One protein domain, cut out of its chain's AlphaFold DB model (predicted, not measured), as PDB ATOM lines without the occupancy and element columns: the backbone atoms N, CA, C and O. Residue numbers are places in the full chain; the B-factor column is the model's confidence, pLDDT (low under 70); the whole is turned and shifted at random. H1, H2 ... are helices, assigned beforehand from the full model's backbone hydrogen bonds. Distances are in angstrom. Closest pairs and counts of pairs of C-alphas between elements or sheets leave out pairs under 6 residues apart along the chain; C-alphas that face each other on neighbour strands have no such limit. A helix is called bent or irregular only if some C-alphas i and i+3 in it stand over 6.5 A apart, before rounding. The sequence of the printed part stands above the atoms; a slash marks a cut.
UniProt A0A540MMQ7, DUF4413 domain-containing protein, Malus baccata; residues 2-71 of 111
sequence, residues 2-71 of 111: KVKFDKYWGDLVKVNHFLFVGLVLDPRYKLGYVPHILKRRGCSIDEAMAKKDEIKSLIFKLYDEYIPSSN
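What this domain is: This is residues 2 to 71 of the 111 residues of the protein "DUF4413 domain-containing protein" of Malus baccata (UniProt A0A540MMQ7). The long helix H4 and H3 fold back on each other as a helical hairpin, with residues 60 to 71 sticking out; at the other end of H3, H2 turns off as an arm, with short H1 beyond it. The printed part has 70 residues with four named helices, in the order H1, H2, H3, H4, and no named strand: all helix. It is extended and flat, with a radius of gyration of the C-alphas of 17.3 A and spans of 45 by 41 by 19 A.

Where its parts are: H4, residues 45 to 66, is 31.7 A long and ends at C-alpha 66 (-7.611, -10.252, -25.897). H3, residues 27 to 40, is 20.1 A long and only just irregular: C-alphas 32 and 35 are 7.0 A apart. H2 is residues 17 to 25, 12.4 A; H1, residues 2 to 9, 9.9 A, begins at C-alpha 2 (-25.979, -35.718, -49.668).

How they stand to each other: H4 and H3 touch, closest at the C-alphas of Ala 48 and Pro 35, 4.8 A, at a shallow tilt of 28 degrees, opposite ways. H2 and H3 are close but not clearly touching, closest at the C-alphas of Leu 23 and Tyr 29, 6.5 A, and at 71 degrees only just about perpendicular. H1 is apart from H2, H3 and H4. Every O i to N i+4 pair is within hydrogen-bond range in H1, H2 and H4; in H3, 7 of 10 are.

The domain as a whole: The C-alphas of Val 13 and Ser 70, the two farthest apart, are 47.4 A apart. The printed part has no cut and no long link. Residues 69 to 71 have pLDDT under 70.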
ATOM      1  N   LYS A   2     -26.112 -34.389 -50.297       85.44
ATOM      2  CA  LYS A   2     -25.979 -35.718 -49.668       85.44
ATOM      3  C   LYS A   2     -24.725 -36.508 -50.087       85.44
ATOM      4  O   LYS A   2     -23.968 -36.927 -49.232       85.44
ATOM      5  N   VAL A   3     -24.409 -36.562 -51.385       87.12
ATOM      6  CA  VAL A   3     -23.217 -37.271 -51.911       87.12
ATOM      7  C   VAL A   3     -21.893 -36.790 -51.289       87.12
ATOM      8  O   VAL A   3     -20.992 -37.588 -51.050       87.12
ATOM      9  N   LYS A   4     -21.756 -35.487 -51.000       84.62
ATOM     10  CA  LYS A   4     -20.556 -34.947 -50.336       84.62
ATOM     11  C   LYS A   4     -20.542 -35.297 -48.850       84.62
ATOM     12  O   LYS A   4     -19.483 -35.594 -48.319       84.62
ATOM     13  N   PHE A   5     -21.705 -35.266 -48.200       83.81
ATOM     14  CA  PHE A   5     -21.834 -35.683 -46.808       83.81
ATOM     15  C   PHE A   5     -21.457 -37.158 -46.657       83.81
ATOM     16  O   PHE A   5     -20.536 -37.462 -45.914       83.81
ATOM     17  N   ASP A   6     -22.048 -38.043 -47.455       84.75
ATOM     18  CA  ASP A   6     -21.785 -39.484 -47.396       84.75
ATOM     19  C   ASP A   6     -20.305 -39.809 -47.677       84.75
ATOM     20  O   ASP A   6     -19.732 -40.686 -47.037       84.75
ATOM     21  N   LYS A   7     -19.639 -39.045 -48.558       83.31
ATOM     22  CA  LYS A   7     -18.200 -39.195 -48.840       83.31
ATOM     23  C   LYS A   7     -17.301 -38.921 -47.628       83.31
ATOM     24  O   LYS A   7     -16.274 -39.578 -47.494       83.31
ATOM     25  N   TYR A   8     -17.635 -37.929 -46.801       82.12
ATOM     26  CA  TYR A   8     -16.781 -37.499 -45.684       82.12
ATOM     27  C   TYR A   8     -17.284 -37.943 -44.308       82.12
ATOM     28  O   TYR A   8     -16.487 -37.950 -43.381       82.12
ATOM     29  N   TRP A   9     -18.565 -38.298 -44.184       80.12
ATOM     30  CA  TRP A   9     -19.265 -38.587 -42.927       80.12
ATOM     31  C   TRP A   9     -20.106 -39.872 -42.961       80.12
ATOM     32  O   TRP A   9     -20.598 -40.287 -41.917       80.12
ATOM     33  N   GLY A  10     -20.310 -40.492 -44.130       80.50
ATOM     34  CA  GLY A  10     -21.221 -41.634 -44.279       80.50
ATOM     35  C   GLY A  10     -20.672 -42.955 -43.741       80.50
ATOM     36  O   GLY A  10     -21.444 -43.801 -43.301       80.50
ATOM     37  N   ASP A  11     -19.350 -43.123 -43.742       84.69
ATOM     38  CA  ASP A  11     -18.677 -44.300 -43.192       84.69
ATOM     39  C   ASP A  11     -17.744 -43.868 -42.056       84.69
ATOM     40  O   ASP A  11     -16.692 -43.273 -42.297       84.69
ATOM     41  N   LEU A  12     -18.133 -44.173 -40.814       80.00
ATOM     42  CA  LEU A  12     -17.357 -43.862 -39.608       80.00
ATOM     43  C   LEU A  12     -16.001 -44.583 -39.568       80.00
ATOM     44  O   LEU A  12     -15.106 -44.128 -38.864       80.00
ATOM     45  N   VAL A  13     -15.824 -45.669 -40.330       81.44
ATOM     46  CA  VAL A  13     -14.545 -46.390 -40.436       81.44
ATOM     47  C   VAL A  13     -13.584 -45.676 -41.394       81.44
ATOM     48  O   VAL A  13     -12.372 -45.733 -41.212       81.44
ATOM     49  N   LYS A  14     -14.108 -44.975 -42.407       82.88
ATOM     50  CA  LYS A  14     -13.317 -44.263 -43.435       82.88
ATOM     51  C   LYS A  14     -13.271 -42.749 -43.234       82.88
ATOM     52  O   LYS A  14     -12.722 -42.023 -44.063       82.88
ATOM     53  N   VAL A  15     -13.882 -42.271 -42.158       84.75
ATOM     54  CA  VAL A  15     -14.008 -40.855 -41.835       84.75
ATOM     55  C   VAL A  15     -12.629 -40.239 -41.570       84.75
ATOM     56  O   VAL A  15     -11.736 -40.870 -41.001       84.75
ATOM     57  N   ASN A  16     -12.431 -38.980 -41.956       85.19
ATOM     58  CA  ASN A  16     -11.175 -38.299 -41.660       85.19
ATOM     59  C   ASN A  16     -11.106 -37.935 -40.165       85.19
ATOM     60  O   ASN A  16     -11.876 -37.097 -39.694       85.19
ATOM     61  N   HIS A  17     -10.137 -38.502 -39.442       86.19
ATOM     62  CA  HIS A  17      -9.893 -38.228 -38.021       86.19
ATOM     63  C   HIS A  17      -9.740 -36.733 -37.699       86.19
ATOM     64  O   HIS A  17     -10.170 -36.294 -36.634       86.19
ATOM     65  N   PHE A  18      -9.204 -35.921 -38.620       85.75
ATOM     66  CA  PHE A  18      -9.073 -34.474 -38.412       85.75
ATOM     67  C   PHE A  18     -10.418 -33.765 -38.199       85.75
ATOM     68  O   PHE A  18     -10.468 -32.760 -37.492       85.75
ATOM     69  N   LEU A  19     -11.518 -34.302 -38.738       84.75
ATOM     70  CA  LEU A  19     -12.862 -33.765 -38.496       84.75
ATOM     71  C   LEU A  19     -13.260 -33.905 -37.018       84.75
ATOM     72  O   LEU A  19     -13.859 -32.995 -36.447       84.75
ATOM     73  N   PHE A  20     -12.863 -35.002 -36.373       85.38
ATOM     74  CA  PHE A  20     -13.092 -35.227 -34.944       85.38
ATOM     75  C   PHE A  20     -12.140 -34.410 -34.083       85.38
ATOM     76  O   PHE A  20     -12.557 -33.886 -33.057       85.38
ATOM     77  N   VAL A  21     -10.885 -34.248 -34.510       87.88
ATOM     78  CA  VAL A  21      -9.938 -33.360 -33.822       87.88
ATOM     79  C   VAL A  21     -10.491 -31.936 -33.777       87.88
ATOM     80  O   VAL A  21     -10.511 -31.331 -32.710       87.88
ATOM     81  N   GLY A  22     -11.030 -31.430 -34.892       88.00
ATOM     82  CA  GLY A  22     -11.709 -30.132 -34.922       88.00
ATOM     83  C   GLY A  22     -12.879 -30.051 -33.936       88.00
ATOM     84  O   GLY A  22     -13.002 -29.064 -33.220       88.00
ATOM     85  N   LEU A  23     -13.687 -31.109 -33.831       85.69
ATOM     86  CA  LEU A  23     -14.802 -31.179 -32.880       85.69
ATOM     87  C   LEU A  23     -14.335 -31.173 -31.414       85.69
ATOM     88  O   LEU A  23     -14.939 -30.511 -30.576       85.69
ATOM     89  N   VAL A  24     -13.257 -31.898 -31.101       85.75
ATOM     90  CA  VAL A  24     -12.668 -31.967 -29.752       85.75
ATOM     91  C   VAL A  24     -12.032 -30.637 -29.351       85.75
ATOM     92  O   VAL A  24     -12.114 -30.240 -28.185       85.75
ATOM     93  N   LEU A  25     -11.393 -29.961 -30.307       87.94
ATOM     94  CA  LEU A  25     -10.748 -28.671 -30.093       87.94
ATOM     95  C   LEU A  25     -11.733 -27.499 -30.115       87.94
ATOM     96  O   LEU A  25     -11.380 -26.450 -29.586       87.94
ATOM     97  N   ASP A  26     -12.947 -27.650 -30.668       89.06
ATOM     98  CA  ASP A  26     -13.947 -26.577 -30.681       89.06
ATOM     99  C   ASP A  26     -14.443 -26.287 -29.246       89.06
ATOM    100  O   ASP A  26     -15.173 -27.097 -28.652       89.06
ATOM    101  N   PRO A  27     -14.111 -25.112 -28.671       84.25
ATOM    102  CA  PRO A  27     -14.525 -24.757 -27.317       84.25
ATOM    103  C   PRO A  27     -16.049 -24.724 -27.161       84.25
ATOM    104  O   PRO A  27     -16.559 -24.990 -26.073       84.25
ATOM    105  N   ARG A  28     -16.795 -24.453 -28.242       86.00
ATOM    106  CA  ARG A  28     -18.266 -24.422 -28.235       86.00
ATOM    107  C   ARG A  28     -18.842 -25.816 -28.037       86.00
ATOM    108  O   ARG A  28     -19.785 -25.982 -27.262       86.00
ATOM    109  N   TYR A  29     -18.248 -26.814 -28.690       89.25
ATOM    110  CA  TYR A  29     -18.640 -28.208 -28.510       89.25
ATOM    111  C   TYR A  29     -18.334 -28.674 -27.081       89.25
ATOM    112  O   TYR A  29     -19.205 -29.213 -26.394       89.25
ATOM    113  N   LYS A  30     -17.131 -28.366 -26.581       88.00
ATOM    114  CA  LYS A  30     -16.707 -28.719 -25.219       88.00
ATOM    115  C   LYS A  30     -17.571 -28.055 -24.138       88.00
ATOM    116  O   LYS A  30     -17.917 -28.703 -23.152       88.00
ATOM    117  N   LEU A  31     -17.988 -26.804 -24.344       91.06
ATOM    118  CA  LEU A  31     -18.906 -26.084 -23.456       91.06
ATOM    119  C   LEU A  31     -20.308 -26.718 -23.429       91.06
ATOM    120  O   LEU A  31     -20.944 -26.785 -22.378       91.06
ATOM    121  N   GLY A  32     -20.783 -27.229 -24.568       90.88
ATOM    122  CA  GLY A  32     -22.024 -28.002 -24.652       90.88
ATOM    123  C   GLY A  32     -21.994 -29.293 -23.831       90.88
ATOM    124  O   GLY A  32     -23.034 -29.727 -23.347       90.88
ATOM    125  N   TYR A  33     -20.809 -29.867 -23.613       90.56
ATOM    126  CA  TYR A  33     -20.622 -31.096 -22.845       90.56
ATOM    127  C   TYR A  33     -20.603 -30.884 -21.317       90.56
ATOM    128  O   TYR A  33     -20.844 -31.823 -20.558       90.56
ATOM    129  N   VAL A  34     -20.382 -29.652 -20.841       90.38
ATOM    130  CA  VAL A  34     -20.290 -29.323 -19.405       90.38
ATOM    131  C   VAL A  34     -21.514 -29.781 -18.595       90.38
ATOM    132  O   VAL A  34     -21.314 -30.449 -17.576       90.38
ATOM    133  N   PRO A  35     -22.771 -29.544 -19.030       92.12
ATOM    134  CA  PRO A  35     -23.932 -29.999 -18.272       92.12
ATOM    135  C   PRO A  35     -24.012 -31.519 -18.146       92.12
ATOM    136  O   PRO A  35     -24.459 -32.035 -17.126       92.12
ATOM    137  N   HIS A  36     -23.537 -32.258 -19.153       91.31
ATOM    138  CA  HIS A  36     -23.516 -33.720 -19.116       91.31
ATOM    139  C   HIS A  36     -22.523 -34.252 -18.076       91.31
ATOM    140  O   HIS A  36     -22.829 -35.225 -17.383       91.31
ATOM    141  N   ILE A  37     -21.360 -33.604 -17.932       91.19
ATOM    142  CA  ILE A  37     -20.379 -33.943 -16.892       91.19
ATOM    143  C   ILE A  37     -20.965 -33.667 -15.505       91.19
ATOM    144  O   ILE A  37     -20.888 -34.526 -14.629       91.19
ATOM    145  N   LEU A  38     -21.572 -32.495 -15.310       91.50
ATOM    146  CA  LEU A  38     -22.133 -32.086 -14.019       91.50
ATOM    147  C   LEU A  38     -23.331 -32.951 -13.617       91.50
ATOM    148  O   LEU A  38     -23.404 -33.409 -12.479       91.50
ATOM    149  N   LYS A  39     -24.192 -33.309 -14.575       91.94
ATOM    150  CA  LYS A  39     -25.267 -34.284 -14.360       91.94
ATOM    151  C   LYS A  39     -24.723 -35.644 -13.914       91.94
ATOM    152  O   LYS A  39     -25.270 -36.253 -13.002       91.94
ATOM    153  N   ARG A  40     -23.622 -36.123 -14.509       91.50
ATOM    154  CA  ARG A  40     -22.964 -37.377 -14.085       91.50
ATOM    155  C   ARG A  40     -22.376 -37.284 -12.671       91.50
ATOM    156  O   ARG A  40     -22.257 -38.304 -12.002       91.50
ATOM    157  N   ARG A  41     -22.008 -36.085 -12.220       90.00
ATOM    158  CA  ARG A  41     -21.520 -35.820 -10.858       90.00
ATOM    159  C   ARG A  41     -22.640 -35.679  -9.821       90.00
ATOM    160  O   ARG A  41     -22.324 -35.559  -8.645       90.00
ATOM    161  N   GLY A  42     -23.907 -35.731 -10.236       90.06
ATOM    162  CA  GLY A  42     -25.064 -35.626  -9.345       90.06
ATOM    163  C   GLY A  42     -25.592 -34.204  -9.145       90.06
ATOM    164  O   GLY A  42     -26.473 -34.019  -8.315       90.06
ATOM    165  N   CYS A  43     -25.097 -33.212  -9.896       90.00
ATOM    166  CA  CYS A  43     -25.667 -31.863  -9.876       90.00
ATOM    167  C   CYS A  43     -27.060 -31.843 -10.517       90.00
ATOM    168  O   CYS A  43     -27.344 -32.609 -11.450       90.00
ATOM    169  N   SER A  44     -27.899 -30.913 -10.060       92.94
ATOM    170  CA  SER A  44     -29.172 -30.635 -10.719       92.94
ATOM    171  C   SER A  44     -28.939 -30.076 -12.130       92.94
ATOM    172  O   SER A  44     -27.873 -29.544 -12.455       92.94
ATOM    173  N   ILE A  45     -29.933 -30.229 -13.009       90.50
ATOM    174  CA  ILE A  45     -29.845 -29.716 -14.386       90.50
ATOM    175  C   ILE A  45     -29.695 -28.190 -14.377       90.50
ATOM    176  O   ILE A  45     -28.901 -27.658 -15.152       90.50
ATOM    177  N   ASP A  46     -30.390 -27.507 -13.468       92.44
ATOM    178  CA  ASP A  46     -30.373 -26.049 -13.367       92.44
ATOM    179  C   ASP A  46     -29.007 -25.529 -12.902       92.44
ATOM    180  O   ASP A  46     -28.444 -24.634 -13.533       92.44
ATOM    181  N   GLU A  47     -28.403 -26.150 -11.882       92.56
ATOM    182  CA  GLU A  47     -27.031 -25.840 -11.451       92.56
ATOM    183  C   GLU A  47     -26.015 -26.077 -12.572       92.56
ATOM    184  O   GLU A  47     -25.095 -25.284 -12.788       92.56
ATOM    185  N   ALA A  48     -26.185 -27.172 -13.314       93.38
ATOM    186  CA  ALA A  48     -25.300 -27.534 -14.407       93.38
ATOM    187  C   ALA A  48     -25.369 -26.530 -15.572       93.38
ATOM    188  O   ALA A  48     -24.346 -26.206 -16.184       93.38
ATOM    189  N   MET A  49     -26.566 -26.025 -15.867       93.75
ATOM    190  CA  MET A  49     -26.795 -24.987 -16.870       93.75
ATOM    191  C   MET A  49     -26.258 -23.631 -16.403       93.75
ATOM    192  O   MET A  49     -25.526 -22.989 -17.155       93.75
ATOM    193  N   ALA A  50     -26.504 -23.249 -15.147       94.81
ATOM    194  CA  ALA A  50     -25.953 -22.028 -14.566       94.81
ATOM    195  C   ALA A  50     -24.416 -22.017 -14.623       94.81
ATOM    196  O   ALA A  50     -23.809 -21.035 -15.057       94.81
ATOM    197  N   LYS A  51     -23.768 -23.141 -14.286       93.56
ATOM    198  CA  LYS A  51     -22.306 -23.273 -14.372       93.56
ATOM    199  C   LYS A  51     -21.794 -23.174 -15.809       93.56
ATOM    200  O   LYS A  51     -20.749 -22.574 -16.056       93.56
ATOM    201  N   LYS A  52     -22.516 -23.753 -16.773       94.31
ATOM    202  CA  LYS A  52     -22.191 -23.611 -18.199       94.31
ATOM    203  C   LYS A  52     -22.236 -22.143 -18.629       94.31
ATOM    204  O   LYS A  52     -21.325 -21.704 -19.329       94.31
ATOM    205  N   ASP A  53     -23.256 -21.397 -18.220       95.31
ATOM    206  CA  ASP A  53     -23.398 -19.984 -18.582       95.31
ATOM    207  C   ASP A  53     -22.342 -19.099 -17.905       95.31
ATOM    208  O   ASP A  53     -21.814 -18.178 -18.531       95.31
ATOM    209  N   GLU A  54     -21.936 -19.431 -16.679       95.75
ATOM    210  CA  GLU A  54     -20.802 -18.792 -16.001       95.75
ATOM    211  C   GLU A  54     -19.493 -18.989 -16.786       95.75
ATOM    212  O   GLU A  54     -18.791 -18.023 -17.088       95.75
ATOM    213  N   ILE A  55     -19.188 -20.229 -17.189       94.19
ATOM    214  CA  ILE A  55     -17.997 -20.542 -17.998       94.19
ATOM    215  C   ILE A  55     -18.064 -19.824 -19.349       94.19
ATOM    216  O   ILE A  55     -17.060 -19.291 -19.821       94.19
ATOM    217  N   LYS A  56     -19.248 -19.774 -19.967       94.31
ATOM    218  CA  LYS A  56     -19.479 -19.038 -21.211       94.31
ATOM    219  C   LYS A  56     -19.138 -17.555 -21.041       94.31
ATOM    220  O   LYS A  56     -18.396 -17.016 -21.854       94.31
ATOM    221  N   SER A  57     -19.647 -16.921 -19.985       95.44
ATOM    222  CA  SER A  57     -19.364 -15.518 -19.656       95.44
ATOM    223  C   SER A  57     -17.867 -15.274 -19.453       95.44
ATOM    224  O   SER A  57     -17.323 -14.317 -19.996       95.44
ATOM    225  N   LEU A  58     -17.172 -16.174 -18.748       94.31
ATOM    226  CA  LEU A  58     -15.725 -16.082 -18.545       94.31
ATOM    227  C   LEU A  58     -14.944 -16.129 -19.866       94.31
ATOM    228  O   LEU A  58     -14.031 -15.333 -20.061       94.31
ATOM    229  N   ILE A  59     -15.317 -17.023 -20.789       92.12
ATOM    230  CA  ILE A  59     -14.685 -17.115 -22.115       92.12
ATOM    231  C   ILE A  59     -14.883 -15.819 -22.909       92.12
ATOM    232  O   ILE A  59     -13.941 -15.357 -23.546       92.12
ATOM    233  N   PHE A  60     -16.074 -15.215 -22.857       91.81
ATOM    234  CA  PHE A  60     -16.318 -13.929 -23.519       91.81
ATOM    235  C   PHE A  60     -15.489 -12.798 -22.914       91.81
ATOM    236  O   PHE A  60     -14.867 -12.056 -23.659       91.81
ATOM    237  N   LYS A  61     -15.375 -12.729 -21.584       93.81
ATOM    238  CA  LYS A  61     -14.504 -11.740 -20.928       93.81
ATOM    239  C   LYS A  61     -13.038 -11.890 -21.340       93.81
ATOM    240  O   LYS A  61     -12.377 -10.899 -21.611       93.81
ATOM    241  N   LEU A  62     -12.539 -13.127 -21.419       92.06
ATOM    242  CA  LEU A  62     -11.181 -13.402 -21.903       92.06
ATOM    243  C   LEU A  62     -10.995 -12.979 -23.362       92.06
ATOM    244  O   LEU A  62      -9.927 -12.503 -23.732       92.06
ATOM    245  N   TYR A  63     -12.022 -13.172 -24.190       89.75
ATOM    246  CA  TYR A  63     -12.006 -12.719 -25.573       89.75
ATOM    247  C   TYR A  63     -11.952 -11.192 -25.659       89.75
ATOM    248  O   TYR A  63     -11.113 -10.674 -26.388       89.75
ATOM    249  N   ASP A  64     -12.780 -10.489 -24.887       90.62
ATOM    250  CA  ASP A  64     -12.822  -9.025 -24.869       90.62
ATOM    251  C   ASP A  64     -11.475  -8.422 -24.436       90.62
ATOM    252  O   ASP A  64     -10.993  -7.487 -25.072       90.62
ATOM    253  N   GLU A  65     -10.826  -9.005 -23.422       91.06
ATOM    254  CA  GLU A  65      -9.482  -8.620 -22.958       91.06
ATOM    255  C   GLU A  65      -8.403  -8.854 -24.033       91.06
ATOM    256  O   GLU A  65      -7.432  -8.107 -24.141       91.06
ATOM    257  N   TYR A  66      -8.561  -9.905 -24.844       89.50
ATOM    258  CA  TYR A  66      -7.611 -10.252 -25.897       89.50
ATOM    259  C   TYR A  66      -7.704  -9.324 -27.118       89.50
ATOM    260  O   TYR A  66      -6.766  -9.272 -27.915       89.50
ATOM    261  N   ILE A  67      -8.807  -8.584 -27.294       87.19
ATOM    262  CA  ILE A  67      -8.926  -7.613 -28.384       87.19
ATOM    263  C   ILE A  67      -7.995  -6.428 -28.083       87.19
ATOM    264  O   ILE A  67      -8.259  -5.669 -27.149       87.19
ATOM    265  N   PRO A  68      -6.932  -6.200 -28.881       79.12
ATOM    266  CA  PRO A  68      -6.063  -5.055 -28.667       79.12
ATOM    267  C   PRO A  68      -6.866  -3.763 -28.826       79.12
ATOM    268  O   PRO A  68      -7.678  -3.621 -29.745       79.12
ATOM    269  N   SER A  69      -6.606  -2.795 -27.950       69.81
ATOM    270  CA  SER A  69      -7.277  -1.488 -27.908       69.81
ATOM    271  C   SER A  69      -7.221  -0.706 -29.229       69.81
ATOM    272  O   SER A  69      -8.022   0.200 -29.430       69.81
ATOM    273  N   SER A  70      -6.339  -1.081 -30.163       66.25
ATOM    274  CA  SER A  70      -6.261  -0.531 -31.522       66.25
ATOM    275  C   SER A  70      -7.415  -0.939 -32.446       66.25
ATOM    276  O   SER A  70      -7.605  -0.303 -33.477       66.25
ATOM    277  N   ASN A  71      -8.163  -1.996 -32.110       61.66
ATOM    278  CA  ASN A  71      -9.309  -2.487 -32.886       61.66
ATOM    279  C   ASN A  71     -10.658  -2.049 -32.295       61.66
ATOM    280  O   ASN A  71     -11.707  -2.452 -32.799       61.66
TER     281      ASN A  71